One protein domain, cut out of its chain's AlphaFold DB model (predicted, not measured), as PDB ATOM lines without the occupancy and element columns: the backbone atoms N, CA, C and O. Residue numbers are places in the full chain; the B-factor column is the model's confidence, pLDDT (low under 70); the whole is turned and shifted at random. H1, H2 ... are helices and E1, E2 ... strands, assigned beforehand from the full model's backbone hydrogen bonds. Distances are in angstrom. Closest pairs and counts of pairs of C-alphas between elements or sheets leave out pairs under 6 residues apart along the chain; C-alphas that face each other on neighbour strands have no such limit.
ATOM      1  N   VAL A 132      49.056   3.682  35.967       95.38
ATOM      2  CA  VAL A 132      48.116   4.348  35.053       95.38
ATOM      3  C   VAL A 132      48.343   3.868  33.616       95.38
ATOM      4  O   VAL A 132      49.473   3.618  33.195       95.38
ATOM      5  N   SER A 133      47.267   3.761  32.839       93.62
ATOM      6  CA  SER A 133      47.275   3.360  31.431       93.62
ATOM      7  C   SER A 133      46.470   4.337  30.569       93.62
ATOM      8  O   SER A 133      45.362   4.723  30.930       93.62
ATOM      9  N   ASN A 134      46.975   4.682  29.379       93.56
ATOM     10  CA  ASN A 134      46.188   5.382  28.349       93.56
ATOM     11  C   ASN A 134      45.474   4.419  27.376       93.56
ATOM     12  O   ASN A 134      45.026   4.831  26.306       93.56
ATOM     13  N   ILE A 135      45.431   3.120  27.695       92.00
ATOM     14  CA  ILE A 135      44.830   2.075  26.862       92.00
ATOM     15  C   ILE A 135      43.515   1.625  27.523       92.00
ATOM     16  O   ILE A 135      43.577   0.962  28.562       92.00
ATOM     17  N   PRO A 136      42.345   1.963  26.949       90.81
ATOM     18  CA  PRO A 136      41.048   1.494  27.438       90.81
ATOM     19  C   PRO A 136      40.798   0.019  27.083       90.81
ATOM     20  O   PRO A 136      41.523  -0.585  26.284       90.81
ATOM     21  N   THR A 137      39.714  -0.549  27.617       91.25
ATOM     22  CA  THR A 137      39.126  -1.783  27.070       91.25
ATOM     23  C   THR A 137      38.620  -1.539  25.634       91.25
ATOM     24  O   THR A 137      38.531  -0.395  25.177       91.25
ATOM     25  N   LYS A 138      38.274  -2.591  24.883       93.50
ATOM     26  CA  LYS A 138      37.692  -2.404  23.534       93.50
ATOM     27  C   LYS A 138      36.253  -1.913  23.626       93.50
ATOM     28  O   LYS A 138      35.797  -1.147  22.786       93.50
ATOM     29  N   GLU A 139      35.564  -2.394  24.644       92.19
ATOM     30  CA  GLU A 139      34.155  -2.209  24.928       92.19
ATOM     31  C   GLU A 139      33.892  -0.749  25.314       92.19
ATOM     32  O   GLU A 139      33.093  -0.067  24.679       92.19
ATOM     33  N   ASP A 140      34.651  -0.231  26.276       91.81
ATOM     34  CA  ASP A 140      34.502   1.134  26.785       91.81
ATOM     35  C   ASP A 140      35.072   2.168  25.813       91.81
ATOM     36  O   ASP A 140      34.532   3.266  25.687       91.81
ATOM     37  N   LYS A 141      36.089   1.781  25.027       93.81
ATOM     38  CA  LYS A 141      36.507   2.551  23.857       93.81
ATOM     39  C   LYS A 141      35.346   2.749  22.875       93.81
ATOM     40  O   LYS A 141      35.107   3.879  22.462       93.81
ATOM     41  N   VAL A 142      34.632   1.681  22.509       93.38
ATOM     42  CA  VAL A 142      33.504   1.753  21.562       93.38
ATOM     43  C   VAL A 142      32.350   2.588  22.117       93.38
ATOM     44  O   VAL A 142      31.754   3.350  21.362       93.38
ATOM     45  N   GLU A 143      32.039   2.498  23.412       92.94
ATOM     46  CA  GLU A 143      30.990   3.335  24.014       92.94
ATOM     47  C   GLU A 143      31.378   4.822  24.073       92.94
ATOM     48  O   GLU A 143      30.549   5.679  23.766       92.94
ATOM     49  N   ILE A 144      32.636   5.147  24.386       93.81
ATOM     50  CA  ILE A 144      33.115   6.538  24.419       93.81
ATOM     51  C   ILE A 144      33.274   7.115  22.999       93.81
ATOM     52  O   ILE A 144      32.892   8.264  22.783       93.81
ATOM     53  N   GLU A 145      33.713   6.333  22.003       93.31
ATOM     54  CA  GLU A 145      33.807   6.775  20.596       93.31
ATOM     55  C   GLU A 145      32.435   7.082  19.952       93.31
ATOM     56  O   GLU A 145      32.378   7.842  18.985       93.31
ATOM     57  N   LYS A 146      31.312   6.588  20.504       92.88
ATOM     58  CA  LYS A 146      29.955   7.043  20.115       92.88
ATOM     59  C   LYS A 146      29.659   8.479  20.564       92.88
ATOM     60  O   LYS A 146      28.815   9.140  19.962       92.88
ATOM     61  N   LEU A 147      30.300   8.935  21.643       92.75
ATOM     62  CA  LEU A 147      30.104  10.261  22.236       92.75
ATOM     63  C   LEU A 147      31.145  11.257  21.712       92.75
ATOM     64  O   LEU A 147      30.807  12.406  21.416       92.75
ATOM     65  N   THR A 148      32.408  10.835  21.584       94.56
ATOM     66  CA  THR A 148      33.466  11.686  21.043       94.56
ATOM     67  C   THR A 148      34.641  10.940  20.404       94.56
ATOM     68  O   THR A 148      35.142   9.945  20.916       94.56
ATOM     69  N   ASP A 149      35.114  11.496  19.294       94.12
ATOM     70  CA  ASP A 149      36.233  11.063  18.457       94.12
ATOM     71  C   ASP A 149      37.611  11.585  18.920       94.12
ATOM     72  O   ASP A 149      38.639  11.167  18.392       94.12
ATOM     73  N   ASP A 150      37.645  12.467  19.926       94.75
ATOM     74  CA  ASP A 150      38.858  13.085  20.489       94.75
ATOM     75  C   ASP A 150      39.286  12.505  21.856       94.75
ATOM     76  O   ASP A 150      40.144  13.077  22.526       94.75
ATOM     77  N   ALA A 151      38.681  11.392  22.289       95.75
ATOM     78  CA  ALA A 151      38.837  10.864  23.644       95.75
ATOM     79  C   ALA A 151      40.275  10.421  23.971       95.75
ATOM     80  O   ALA A 151      40.838   9.522  23.340       95.75
ATOM     81  N   VAL A 152      40.843  10.997  25.035       96.69
ATOM     82  CA  VAL A 152      42.164  10.633  25.566       96.69
ATOM     83  C   VAL A 152      41.986   9.913  26.897       96.69
ATOM     84  O   VAL A 152      41.694  10.533  27.919       96.69
ATOM     85  N   PHE A 153      42.118   8.590  26.859       96.56
ATOM     86  CA  PHE A 153      41.793   7.689  27.964       96.56
ATOM     87  C   PHE A 153      42.845   7.705  29.082       96.56
ATOM     88  O   PHE A 153      44.047   7.865  28.835       96.56
ATOM     89  N   ILE A 154      42.374   7.515  30.315       96.75
ATOM     90  CA  ILE A 154      43.163   7.457  31.549       96.75
ATOM     91  C   ILE A 154      42.502   6.418  32.468       96.75
ATOM     92  O   ILE A 154      41.513   6.702  33.143       96.75
ATOM     93  N   LYS A 155      43.032   5.194  32.457       95.00
ATOM     94  CA  LYS A 155      42.599   4.062  33.286       95.00
ATOM     95  C   LYS A 155      43.569   3.886  34.449       95.00
ATOM     96  O   LYS A 155      44.781   3.841  34.236       95.00
ATOM     97  N   PHE A 156      43.036   3.777  35.658       94.81
ATOM     98  CA  PHE A 156      43.807   3.490  36.866       94.81
ATOM     99  C   PHE A 156      43.696   1.998  37.207       94.81
ATOM    100  O   PHE A 156      42.592   1.462  37.247       94.81
ATOM    101  N   ASP A 157      44.816   1.315  37.465       92.12
ATOM    102  CA  ASP A 157      44.782  -0.129  37.761       92.12
ATOM    103  C   ASP A 157      44.217  -0.441  39.160       92.12
ATOM    104  O   ASP A 157      43.682  -1.528  39.392       92.12
ATOM    105  N   HIS A 158      44.350   0.476  40.124       92.19
ATOM    106  CA  HIS A 158      43.682   0.354  41.422       92.19
ATOM    107  C   HIS A 158      42.170   0.564  41.272       92.19
ATOM    108  O   HIS A 158      41.722   1.290  40.393       92.19
ATOM    109  N   HIS A 159      41.378  -0.073  42.130       84.56
ATOM    110  CA  HIS A 159      39.919  -0.033  42.065       84.56
ATOM    111  C   HIS A 159      39.369   0.411  43.421       84.56
ATOM    112  O   HIS A 159      39.669  -0.217  44.435       84.56
ATOM    113  N   GLY A 160      38.531   1.449  43.438       88.00
ATOM    114  CA  GLY A 160      37.862   1.920  44.654       88.00
ATOM    115  C   GLY A 160      38.329   3.295  45.133       88.00
ATOM    116  O   GLY A 160      38.888   4.083  44.375       88.00
ATOM    117  N   VAL A 161      38.016   3.617  46.389       94.38
ATOM    118  CA  VAL A 161      38.188   4.964  46.953       94.38
ATOM    119  C   VAL A 161      39.597   5.132  47.515       94.38
ATOM    120  O   VAL A 161      40.060   4.292  48.279       94.38
ATOM    121  N   LEU A 162      40.254   6.241  47.178       97.12
ATOM    122  CA  LEU A 162      41.602   6.550  47.643       97.12
ATOM    123  C   LEU A 162      41.618   6.931  49.137       97.12
ATOM    124  O   LEU A 162      40.637   7.489  49.649       97.12
ATOM    125  N   PRO A 163      42.750   6.715  49.840       96.50
ATOM    126  CA  PRO A 163      42.883   7.075  51.250       96.50
ATOM    127  C   PRO A 163      42.762   8.587  51.487       96.50
ATOM    128  O   PRO A 163      42.370   8.997  52.572       96.50
ATOM    129  N   GLY A 164      43.037   9.421  50.483       96.75
ATOM    130  CA  GLY A 164      42.763  10.860  50.476       96.75
ATOM    131  C   GLY A 164      42.525  11.357  49.048       96.75
ATOM    132  O   GLY A 164      42.702  10.599  48.095       96.75
ATOM    133  N   LYS A 165      42.137  12.628  48.885       96.25
ATOM    134  CA  LYS A 165      42.136  13.270  47.559       96.25
ATOM    135  C   LYS A 165      43.591  13.412  47.095       96.25
ATOM    136  O   LYS A 165      44.430  13.871  47.868       96.25
ATOM    137  N   ALA A 166      43.868  13.031  45.854       97.06
ATOM    138  CA  ALA A 166      45.205  13.011  45.279       97.06
ATOM    139  C   ALA A 166      45.249  13.788  43.955       97.06
ATOM    140  O   ALA A 166      44.512  13.447  43.023       97.06
ATOM    141  N   PRO A 167      46.112  14.810  43.832       98.00
ATOM    142  CA  PRO A 167      46.608  15.265  42.543       98.00
ATOM    143  C   PRO A 167      47.512  14.185  41.934       98.00
ATOM    144  O   PRO A 167      48.513  13.793  42.539       98.00
ATOM    145  N   VAL A 168      47.180  13.729  40.729       98.25
ATOM    146  CA  VAL A 168      47.995  12.786  39.956       98.25
ATOM    147  C   VAL A 168      48.470  13.463  38.679       98.25
ATOM    148  O   VAL A 168      47.654  13.906  37.866       98.25
ATOM    149  N   LYS A 169      49.789  13.554  38.498       98.19
ATOM    150  CA  LYS A 169      50.416  13.946  37.236       98.19
ATOM    151  C   LYS A 169      50.530  12.710  36.349       98.19
ATOM    152  O   LYS A 169      51.221  11.770  36.727       98.19
ATOM    153  N   VAL A 170      49.907  12.724  35.174       97.25
ATOM    154  CA  VAL A 170      49.914  11.602  34.214       97.25
ATOM    155  C   VAL A 170      50.266  12.093  32.811       97.25
ATOM    156  O   VAL A 170      49.911  13.215  32.437       97.25
ATOM    157  N   GLN A 171      50.977  11.282  32.024       95.88
ATOM    158  CA  GLN A 171      51.254  11.618  30.625       95.88
ATOM    159  C   GLN A 171      50.029  11.303  29.757       95.88
ATOM    160  O   GLN A 171      49.447  10.223  29.851       95.88
ATOM    161  N   VAL A 172      49.642  12.249  28.900       94.81
ATOM    162  CA  VAL A 172      48.470  12.138  28.009       94.81
ATOM    163  C   VAL A 172      48.782  12.488  26.557       94.81
ATOM    164  O   VAL A 172      48.063  12.061  25.660       94.81
ATOM    165  N   ASP A 173      49.876  13.208  26.300       88.56
ATOM    166  CA  ASP A 173      50.222  13.694  24.967       88.56
ATOM    167  C   ASP A 173      51.700  13.467  24.628       88.56
ATOM    168  O   ASP A 173      52.582  14.266  24.934       88.56
ATOM    169  N   LYS A 174      51.978  12.369  23.925       81.31
ATOM    170  CA  LYS A 174      53.334  12.010  23.481       81.31
ATOM    171  C   LYS A 174      53.775  12.734  22.194       81.31
ATOM    172  O   LYS A 174      54.853  12.433  21.684       81.31
ATOM    173  N   LYS A 175      52.963  13.650  21.647       83.56
ATOM    174  CA  LYS A 175      53.200  14.332  20.355       83.56
ATOM    175  C   LYS A 175      53.185  15.863  20.426       83.56
ATOM    176  O   LYS A 175      53.703  16.501  19.513       83.56
ATOM    177  N   LYS A 176      52.671  16.426  21.520       82.25
ATOM    178  CA  LYS A 176      52.356  17.849  21.729       82.25
ATOM    179  C   LYS A 176      51.152  18.353  20.918       82.25
ATOM    180  O   LYS A 176      51.029  19.552  20.679       82.25
ATOM    181  N   ASP A 177      50.254  17.448  20.524       90.19
ATOM    182  CA  ASP A 177      49.031  17.772  19.780       90.19
ATOM    183  C   ASP A 177      47.966  18.473  20.654       90.19
ATOM    184  O   ASP A 177      47.159  19.239  20.127       90.19
ATOM    185  N   LEU A 178      47.948  18.235  21.972       92.69
ATOM    186  CA  LEU A 178      46.966  18.729  22.955       92.69
ATOM    187  C   LEU A 178      47.457  19.936  23.774       92.69
ATOM    188  O   LEU A 178      46.677  20.539  24.514       92.69
ATOM    189  N   VAL A 179      48.742  20.286  23.681       93.94
ATOM    190  CA  VAL A 179      49.347  21.378  24.460       93.94
ATOM    191  C   VAL A 179      48.629  22.700  24.171       93.94
ATOM    192  O   VAL A 179      48.422  23.083  23.023       93.94
ATOM    193  N   GLY A 180      48.221  23.399  25.232       87.50
ATOM    194  CA  GLY A 180      47.454  24.647  25.135       87.50
ATOM    195  C   GLY A 180      45.968  24.490  24.772       87.50
ATOM    196  O   GLY A 180      45.242  25.487  24.822       87.50
ATOM    197  N   ARG A 181      45.480  23.278  24.464       92.38
ATOM    198  CA  ARG A 181      44.034  23.017  24.354       92.38
ATOM    199  C   ARG A 181      43.379  23.030  25.737       92.38
ATOM    200  O   ARG A 181      44.036  22.867  26.768       92.38
ATOM    201  N   LYS A 182      42.061  23.232  25.751       93.75
ATOM    202  CA  LYS A 182      41.232  23.211  26.959       93.75
ATOM    203  C   LYS A 182      40.375  21.961  26.961       93.75
ATOM    204  O   LYS A 182      39.440  21.852  26.177       93.75
ATOM    205  N   LEU A 183      40.692  21.053  27.868       97.25
ATOM    206  CA  LEU A 183      40.031  19.769  28.000       97.25
ATOM    207  C   LEU A 183      39.012  19.801  29.147       97.25
ATOM    208  O   LEU A 183      39.099  20.590  30.096       97.25
ATOM    209  N   THR A 184      38.029  18.922  29.043       97.88
ATOM    210  CA  THR A 184      37.059  18.585  30.081       97.88
ATOM    211  C   THR A 184      37.376  17.173  30.554       97.88
ATOM    212  O   THR A 184      37.608  16.286  29.732       97.88
ATOM    213  N   PHE A 185      37.433  16.977  31.869       97.81
ATOM    214  CA  PHE A 185      37.763  15.697  32.491       97.81
ATOM    215  C   PHE A 185      36.481  14.981  32.890       97.81
ATOM    216  O   PHE A 185      35.678  15.510  33.667       97.81
ATOM    217  N   TYR A 186      36.297  13.785  32.337       97.50
ATOM    218  CA  TYR A 186      35.131  12.946  32.554       97.50
ATOM    219  C   TYR A 186      35.534  11.654  33.249       97.50
ATOM    220  O   TYR A 186      36.478  10.982  32.832       97.50
ATOM    221  N   HIS A 187      34.775  11.289  34.274       95.69
ATOM    222  CA  HIS A 187      34.673   9.915  34.744       95.69
ATOM    223  C   HIS A 187      33.744   9.139  33.810       95.69
ATOM    224  O   HIS A 187      32.774   9.694  33.285       95.69
ATOM    225  N   TYR A 188      34.036   7.861  33.610       93.75
ATOM    226  CA  TYR A 188      33.181   6.922  32.909       93.75
ATOM    227  C   TYR A 188      32.953   5.695  33.795       93.75
ATOM    228  O   TYR A 188      33.878   5.004  34.218       93.75
ATOM    229  N   ASN A 189      31.686   5.423  34.087       90.88
ATOM    230  CA  ASN A 189      31.281   4.329  34.951       90.88
ATOM    231  C   ASN A 189      31.026   3.068  34.104       90.88
ATOM    232  O   ASN A 189      29.981   2.957  33.458       90.88
ATOM    233  N   GLU A 190      31.964   2.111  34.123       86.56
ATOM    234  CA  GLU A 190      31.892   0.876  33.319       86.56
ATOM    235  C   GLU A 190      30.579   0.088  33.508       86.56
ATOM    236  O   GLU A 190      30.099  -0.524  32.552       86.56
ATOM    237  N   GLU A 191      29.984   0.095  34.707       87.19
ATOM    238  CA  GLU A 191      28.781  -0.688  35.037       87.19
ATOM    239  C   GLU A 191      27.497  -0.096  34.435       87.19
ATOM    240  O   GLU A 191      26.655  -0.817  33.901       87.19
ATOM    241  N   THR A 192      27.332   1.226  34.529       89.62
ATOM    242  CA  THR A 192      26.127   1.947  34.079       89.62
ATOM    243  C   THR A 192      26.279   2.573  32.694       89.62
ATOM    244  O   THR A 192      25.302   3.108  32.168       89.62
ATOM    245  N   LYS A 193      27.495   2.531  32.127       88.31
ATOM    246  CA  LYS A 193      27.923   3.154  30.860       88.31
ATOM    247  C   LYS A 193      27.764   4.680  30.801       88.31
ATOM    248  O   LYS A 193      27.925   5.282  29.744       88.31
ATOM    249  N   LYS A 194      27.490   5.324  31.939       90.94
ATOM    250  CA  LYS A 194      27.345   6.780  32.051       90.94
ATOM    251  C   LYS A 194      28.696   7.480  32.135       90.94
ATOM    252  O   LYS A 194      29.658   6.934  32.672       90.94
ATOM    253  N   ILE A 195      28.709   8.729  31.681       94.12
ATOM    254  CA  ILE A 195      29.804   9.674  31.895       94.12
ATOM    255  C   ILE A 195      29.394  10.753  32.897       94.12
ATOM    256  O   ILE A 195      28.256  11.228  32.871       94.12
ATOM    257  N   GLU A 196      30.327  11.162  33.751       94.69
ATOM    258  CA  GLU A 196      30.149  12.236  34.729       94.69
ATOM    259  C   GLU A 196      31.286  13.254  34.601       94.69
ATOM    260  O   GLU A 196      32.461  12.901  34.521       94.69
ATOM    261  N   LYS A 197      30.948  14.545  34.544       95.75
ATOM    262  CA  LYS A 197      31.936  15.619  34.384       95.75
ATOM    263  C   LYS A 197      32.562  15.963  35.733       95.75
ATOM    264  O   LYS A 197      31.870  16.469  36.612       95.75
ATOM    265  N   ILE A 198      33.872  15.773  35.848       95.94
ATOM    266  CA  ILE A 198      34.640  16.032  37.069       95.94
ATOM    267  C   ILE A 198      35.207  17.458  37.078       95.94
ATOM    268  O   ILE A 198      35.069  18.171  38.070       95.94
ATOM    269  N   SER A 199      35.819  17.913  35.979       95.06
ATOM    270  CA  SER A 199      36.389  19.268  35.889       95.06
ATOM    271  C   SER A 199      36.474  19.806  34.452       95.06
ATOM    272  O   SER A 199      36.206  19.102  33.481       95.06
ATOM    273  N   TYR A 200      36.794  21.097  34.321       94.19
ATOM    274  CA  TYR A 200      36.795  21.870  33.073       94.19
ATOM    275  C   TYR A 200      38.042  22.766  32.996       94.19
ATOM    276  O   TYR A 200      38.649  23.059  34.024       94.19
ATOM    277  N   ASN A 201      38.403  23.244  31.794       92.88
ATOM    278  CA  ASN A 201      39.654  23.985  31.532       92.88
ATOM    279  C   ASN A 201      40.928  23.218  31.954       92.88
ATOM    280  O   ASN A 201      41.920  23.831  32.343       92.88
ATOM    281  N   VAL A 202      40.918  21.889  31.866       96.44
ATOM    282  CA  VAL A 202      42.100  21.060  32.115       96.44
ATOM    283  C   VAL A 202      43.101  21.272  30.975       96.44
ATOM    284  O   VAL A 202      42.733  21.196  29.804       96.44
ATOM    285  N   THR A 203      44.357  21.570  31.302       94.94
ATOM    286  CA  THR A 203      45.406  21.922  30.327       94.94
ATOM    287  C   THR A 203      46.567  20.939  30.373       94.94
ATOM    288  O   THR A 203      47.018  20.569  31.456       94.94
ATOM    289  N   VAL A 204      47.094  20.586  29.201       96.69
ATOM    290  CA  VAL A 204      48.309  19.769  29.059       96.69
ATOM    291  C   VAL A 204      49.554  20.668  29.087       96.69
ATOM    292  O   VAL A 204      49.584  21.696  28.405       96.69
ATOM    293  N   ASP A 205      50.560  20.295  29.884       94.81
ATOM    294  CA  ASP A 205      51.844  20.995  30.014       94.81
ATOM    295  C   ASP A 205      52.732  20.828  28.766       94.81
ATOM    296  O   ASP A 205      52.504  19.965  27.919       94.81
ATOM    297  N   GLU A 206      53.787  21.639  28.646       94.44
ATOM    298  CA  GLU A 206      54.704  21.595  27.495       94.44
ATOM    299  C   GLU A 206      55.416  20.241  27.304       94.44
ATOM    300  O   GLU A 206      56.041  20.021  26.265       94.44
ATOM    301  N   ASN A 207      55.343  19.330  28.278       93.19
ATOM    302  CA  ASN A 207      55.956  18.001  28.265       93.19
ATOM    303  C   ASN A 207      54.937  16.880  27.987       93.19
ATOM    304  O   ASN A 207      55.318  15.709  27.968       93.19
ATOM    305  N   GLY A 208      53.666  17.226  27.762       95.25
ATOM    306  CA  GLY A 208      52.606  16.276  27.434       95.25
ATOM    307  C   GLY A 208      51.868  15.683  28.635       95.25
ATOM    308  O   GLY A 208      51.216  14.644  28.496       95.25
ATOM    309  N   TYR A 209      51.978  16.299  29.814       96.56
ATOM    310  CA  TYR A 209      51.355  15.818  31.046       96.56
ATOM    311  C   TYR A 209      50.180  16.686  31.487       96.56
ATOM    312  O   TYR A 209      50.120  17.880  31.218       96.56
ATOM    313  N   VAL A 210      49.281  16.085  32.254       97.06
ATOM    314  CA  VAL A 210      48.154  16.743  32.918       97.06
ATOM    315  C   VAL A 210      48.212  16.446  34.417       97.06
ATOM    316  O   VAL A 210      48.756  15.415  34.809       97.06
ATOM    317  N   ILE A 211      47.664  17.330  35.256       97.50
ATOM    318  CA  ILE A 211      47.439  17.066  36.685       97.50
ATOM    319  C   ILE A 211      45.933  16.960  36.921       97.50
ATOM    320  O   ILE A 211      45.178  17.843  36.512       97.50
ATOM    321  N   LEU A 212      45.505  15.878  37.569       97.62
ATOM    322  CA  LEU A 212      44.103  15.537  37.800       97.62
ATOM    323  C   LEU A 212      43.872  15.306  39.292       97.62
ATOM    324  O   LEU A 212      44.594  14.528  39.905       97.62
ATOM    325  N   GLU A 213      42.870  15.957  39.881       96.75
ATOM    326  CA  GLU A 213      42.471  15.668  41.259       96.75
ATOM    327  C   GLU A 213      41.395  14.581  41.299       96.75
ATOM    328  O   GLU A 213      40.245  14.835  40.933       96.75
ATOM    329  N   ILE A 214      41.735  13.412  41.838       96.62
ATOM    330  CA  ILE A 214      40.799  12.301  42.056       96.62
ATOM    331  C   ILE A 214      40.717  11.931  43.542       96.62
ATOM    332  O   ILE A 214      41.619  12.221  44.324       96.62
ATOM    333  N   ASP A 215      39.618  11.301  43.949       95.19
ATOM    334  CA  ASP A 215      39.453  10.680  45.271       95.19
ATOM    335  C   ASP A 215      39.055   9.193  45.187       95.19
ATOM    336  O   ASP A 215      38.831   8.542  46.206       95.19
ATOM    337  N   HIS A 216      39.017   8.644  43.973       93.50
ATOM    338  CA  HIS A 216      38.782   7.239  43.667       93.50
ATOM    339  C   HIS A 216      39.463   6.863  42.342       93.50
ATOM    340  O   HIS A 216      39.616   7.700  41.448       93.50
ATOM    341  N   CYS A 217      39.856   5.601  42.203       94.25
ATOM    342  CA  CYS A 217      40.415   5.048  40.972       94.25
ATOM    343  C   CYS A 217      39.328   4.323  40.170       94.25
ATOM    344  O   CYS A 217      38.541   3.551  40.723       94.25
ATOM    345  N   SER A 218      39.270   4.626  38.873       93.00
ATOM    346  CA  SER A 218      38.286   4.135  37.904       93.00
ATOM    347  C   SER A 218      38.750   4.511  36.486       93.00
ATOM    348  O   SER A 218      39.926   4.833  36.293       93.00
ATOM    349  N   ASP A 219      37.841   4.520  35.512       93.50
ATOM    350  CA  ASP A 219      38.134   4.891  34.129       93.50
ATOM    351  C   ASP A 219      37.703   6.320  33.839       93.50
ATOM    352  O   ASP A 219      36.606   6.761  34.187       93.50
ATOM    353  N   TYR A 220      38.592   7.052  33.181       96.06
ATOM    354  CA  TYR A 220      38.398   8.449  32.848       96.06
ATOM    355  C   TYR A 220      38.849   8.731  31.417       96.06
ATOM    356  O   TYR A 220      39.624   7.982  30.813       96.06
ATOM    357  N   PHE A 221      38.408   9.864  30.883       97.38
ATOM    358  CA  PHE A 221      38.947  10.416  29.648       97.38
ATOM    359  C   PHE A 221      38.936  11.947  29.657       97.38
ATOM    360  O   PHE A 221      38.204  12.598  30.409       97.38
ATOM    361  N   LEU A 222      39.775  12.518  28.798       97.62
ATOM    362  CA  LEU A 222      39.767  13.931  28.441       97.62
ATOM    363  C   LEU A 222      39.156  14.108  27.045       97.62
ATOM    364  O   LEU A 222      39.342  13.258  26.175       97.62
ATOM    365  N   SER A 223      38.456  15.221  26.840       96.75
ATOM    366  CA  SER A 223      37.896  15.651  25.550       96.75
ATOM    367  C   SER A 223      37.835  17.181  25.494       96.75
ATOM    368  O   SER A 223      37.667  17.828  26.529       96.75
ATOM    369  N   GLU A 224      37.952  17.783  24.312       95.69
ATOM    370  CA  GLU A 224      37.679  19.210  24.092       95.69
ATOM    371  C   GLU A 224      36.174  19.518  24.167       95.69
ATOM    372  O   GLU A 224      35.781  20.640  24.505       95.69
ATOM    373  N   LYS A 225      35.311  18.522  23.920       94.75
ATOM    374  CA  LYS A 225      33.857  18.662  24.064       94.75
ATOM    375  C   LYS A 225      33.492  18.760  25.545       94.75
ATOM    376  O   LYS A 225      33.799  17.889  26.360       94.75
ATOM    377  N   SER A 226      32.812  19.844  25.905       93.38
ATOM    378  CA  SER A 226      32.499  20.192  27.302       93.38
ATOM    379  C   SER A 226      31.035  19.960  27.684       93.38
ATOM    380  O   SER A 226      30.631  20.226  28.813       93.38
ATOM    381  N   ASP A 227      30.234  19.454  26.757       91.00
ATOM    382  CA  ASP A 227      28.784  19.269  26.823       91.00
ATOM    383  C   ASP A 227      28.356  17.806  26.611       91.00
ATOM    384  O   ASP A 227      27.167  17.523  26.472       91.00
ATOM    385  N   LEU A 228      29.309  16.864  26.650       91.62
ATOM    386  CA  LEU A 228      29.026  15.435  26.535       91.62
ATOM    387  C   LEU A 228      28.077  14.971  27.649       91.62
ATOM    388  O   LEU A 228      28.305  15.214  28.838       91.62
ATOM    389  N   ALA A 229      27.039  14.243  27.244       82.56
ATOM    390  CA  ALA A 229      26.087  13.574  28.117       82.56
ATOM    391  C   ALA A 229      25.774  12.180  27.556       82.56
ATOM    392  O   ALA A 229      25.769  11.980  26.342       82.56
ATOM    393  N   TYR A 230      25.495  11.214  28.432       71.88
ATOM    394  CA  TYR A 230      25.149   9.860  28.000       71.88
ATOM    395  C   TYR A 230      23.738   9.812  27.392       71.88
ATOM    396  O   TYR A 230      22.734   9.864  28.109       71.88
TER     397      TYR A 230
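What this domain is: This is residues 132 to 230 of the 315 residues of the protein "LPXTG-domain-containing protein cell wall anchor domain" of Clostridium sp. 7_2_43FAA (UniProt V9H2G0). This is one strongly twisted sheet folded over on itself: its two longest strands, E1 and E4, run side by side and double back together, and the hairpin of E2 and E3 widens the sheet beyond the later part of E4. A single short helix, H1, lies loosely over one face of this sheet, far from the centre of the domain, and the first two printed residues, 132 and 133, pair with residues 155 to 156 of E1. The printed part has 99 residues, with one named helix and four named strands in the order H1, E1, E2, E3, E4; the sheet's order is E1, E4, E2, E3, with neighbours antiparallel throughout, and the class is mostly strand. The whole is compact, with a radius of gyration of the C-alphas of 12.7 A, and its C-alphas span 35 by 34 by 22 A.

Where its parts are: E1, residues 152 to 171, is the longest strand by residues, with 20; it begins at C-alpha 152, at (42.164, 10.633, 25.566), and bends by 165 degrees at residue 168. Its first and last C-alphas are 10.4 A apart. E4, residues 209 to 223, bends by 145 degrees at residue 218 and measures 14.5 A from first to last C-alpha, ending at C-alpha 223, at (37.896, 15.651, 25.550). E2, residues 183 to 188, measures 15.4 A. E3, residues 195 to 202, measures 16.8 A and bends by 61 degrees at residue 198. H1, residues 138 to 145, begins at C-alpha 138, at (37.692, -2.404, 23.534), and measures 10.4 A.

How they stand to each other: In the sheet, E1 and E3 are the edge strands and E4 and E2 the inner ones. E1 and E4 are antiparallel, with C-alphas that face each other from 152 and 222, 5.0 A apart, to 171 and 209, 4.2 A apart. N 154 and O 220, 2.8 A apart, are within hydrogen-bond range, and so are N 168 and O 212, at 2.8 A. E4 is also the antiparallel neighbour of E2, where C-alphas 220 and 187 face each other at 4.4 A and N 186 and O 221 are within hydrogen-bond range at 3.0 A. E2 and E3 form a hairpin, with 158 degrees between their N-to-C directions; N 185 and O 199 are within hydrogen-bond range at 2.9 A, and N 187 and O 196 at 2.8 A. E3 and E4 have one pair of C-alphas within 8 A, those of Val 202 and Val 210, 7.5 A apart. E1 is apart from E3, and apart from E2 as well. H1 is on the sheet at a height over the sheet of 9.6 A, though its local plane is fitted to just 6 C-alphas. It lies over E4 and runs slantwise to the strands, at 53 degrees to E4 on the local plane. In H1 every O i to N i+4 pair is within hydrogen-bond range.

The domain as a whole: The two C-alphas farthest apart are those of Thr 192 and Glu 206, at 35.3 A, while the first and last printed C-alphas, of Val 132 and Tyr 230, are 24.6 A apart. From edge to edge of the sheet the strands' lines turn by 71 degrees, and its C-alphas lie up to 9.3 A off the best plane through them. The link from E1 to E2, with 11 residues, is long; those from H1 to E1, E2 to E3 and E3 to E4 are short, with 6 residues each. The printed part has no cut. Its mean pLDDT is 93.4, and no printed residue is under 70.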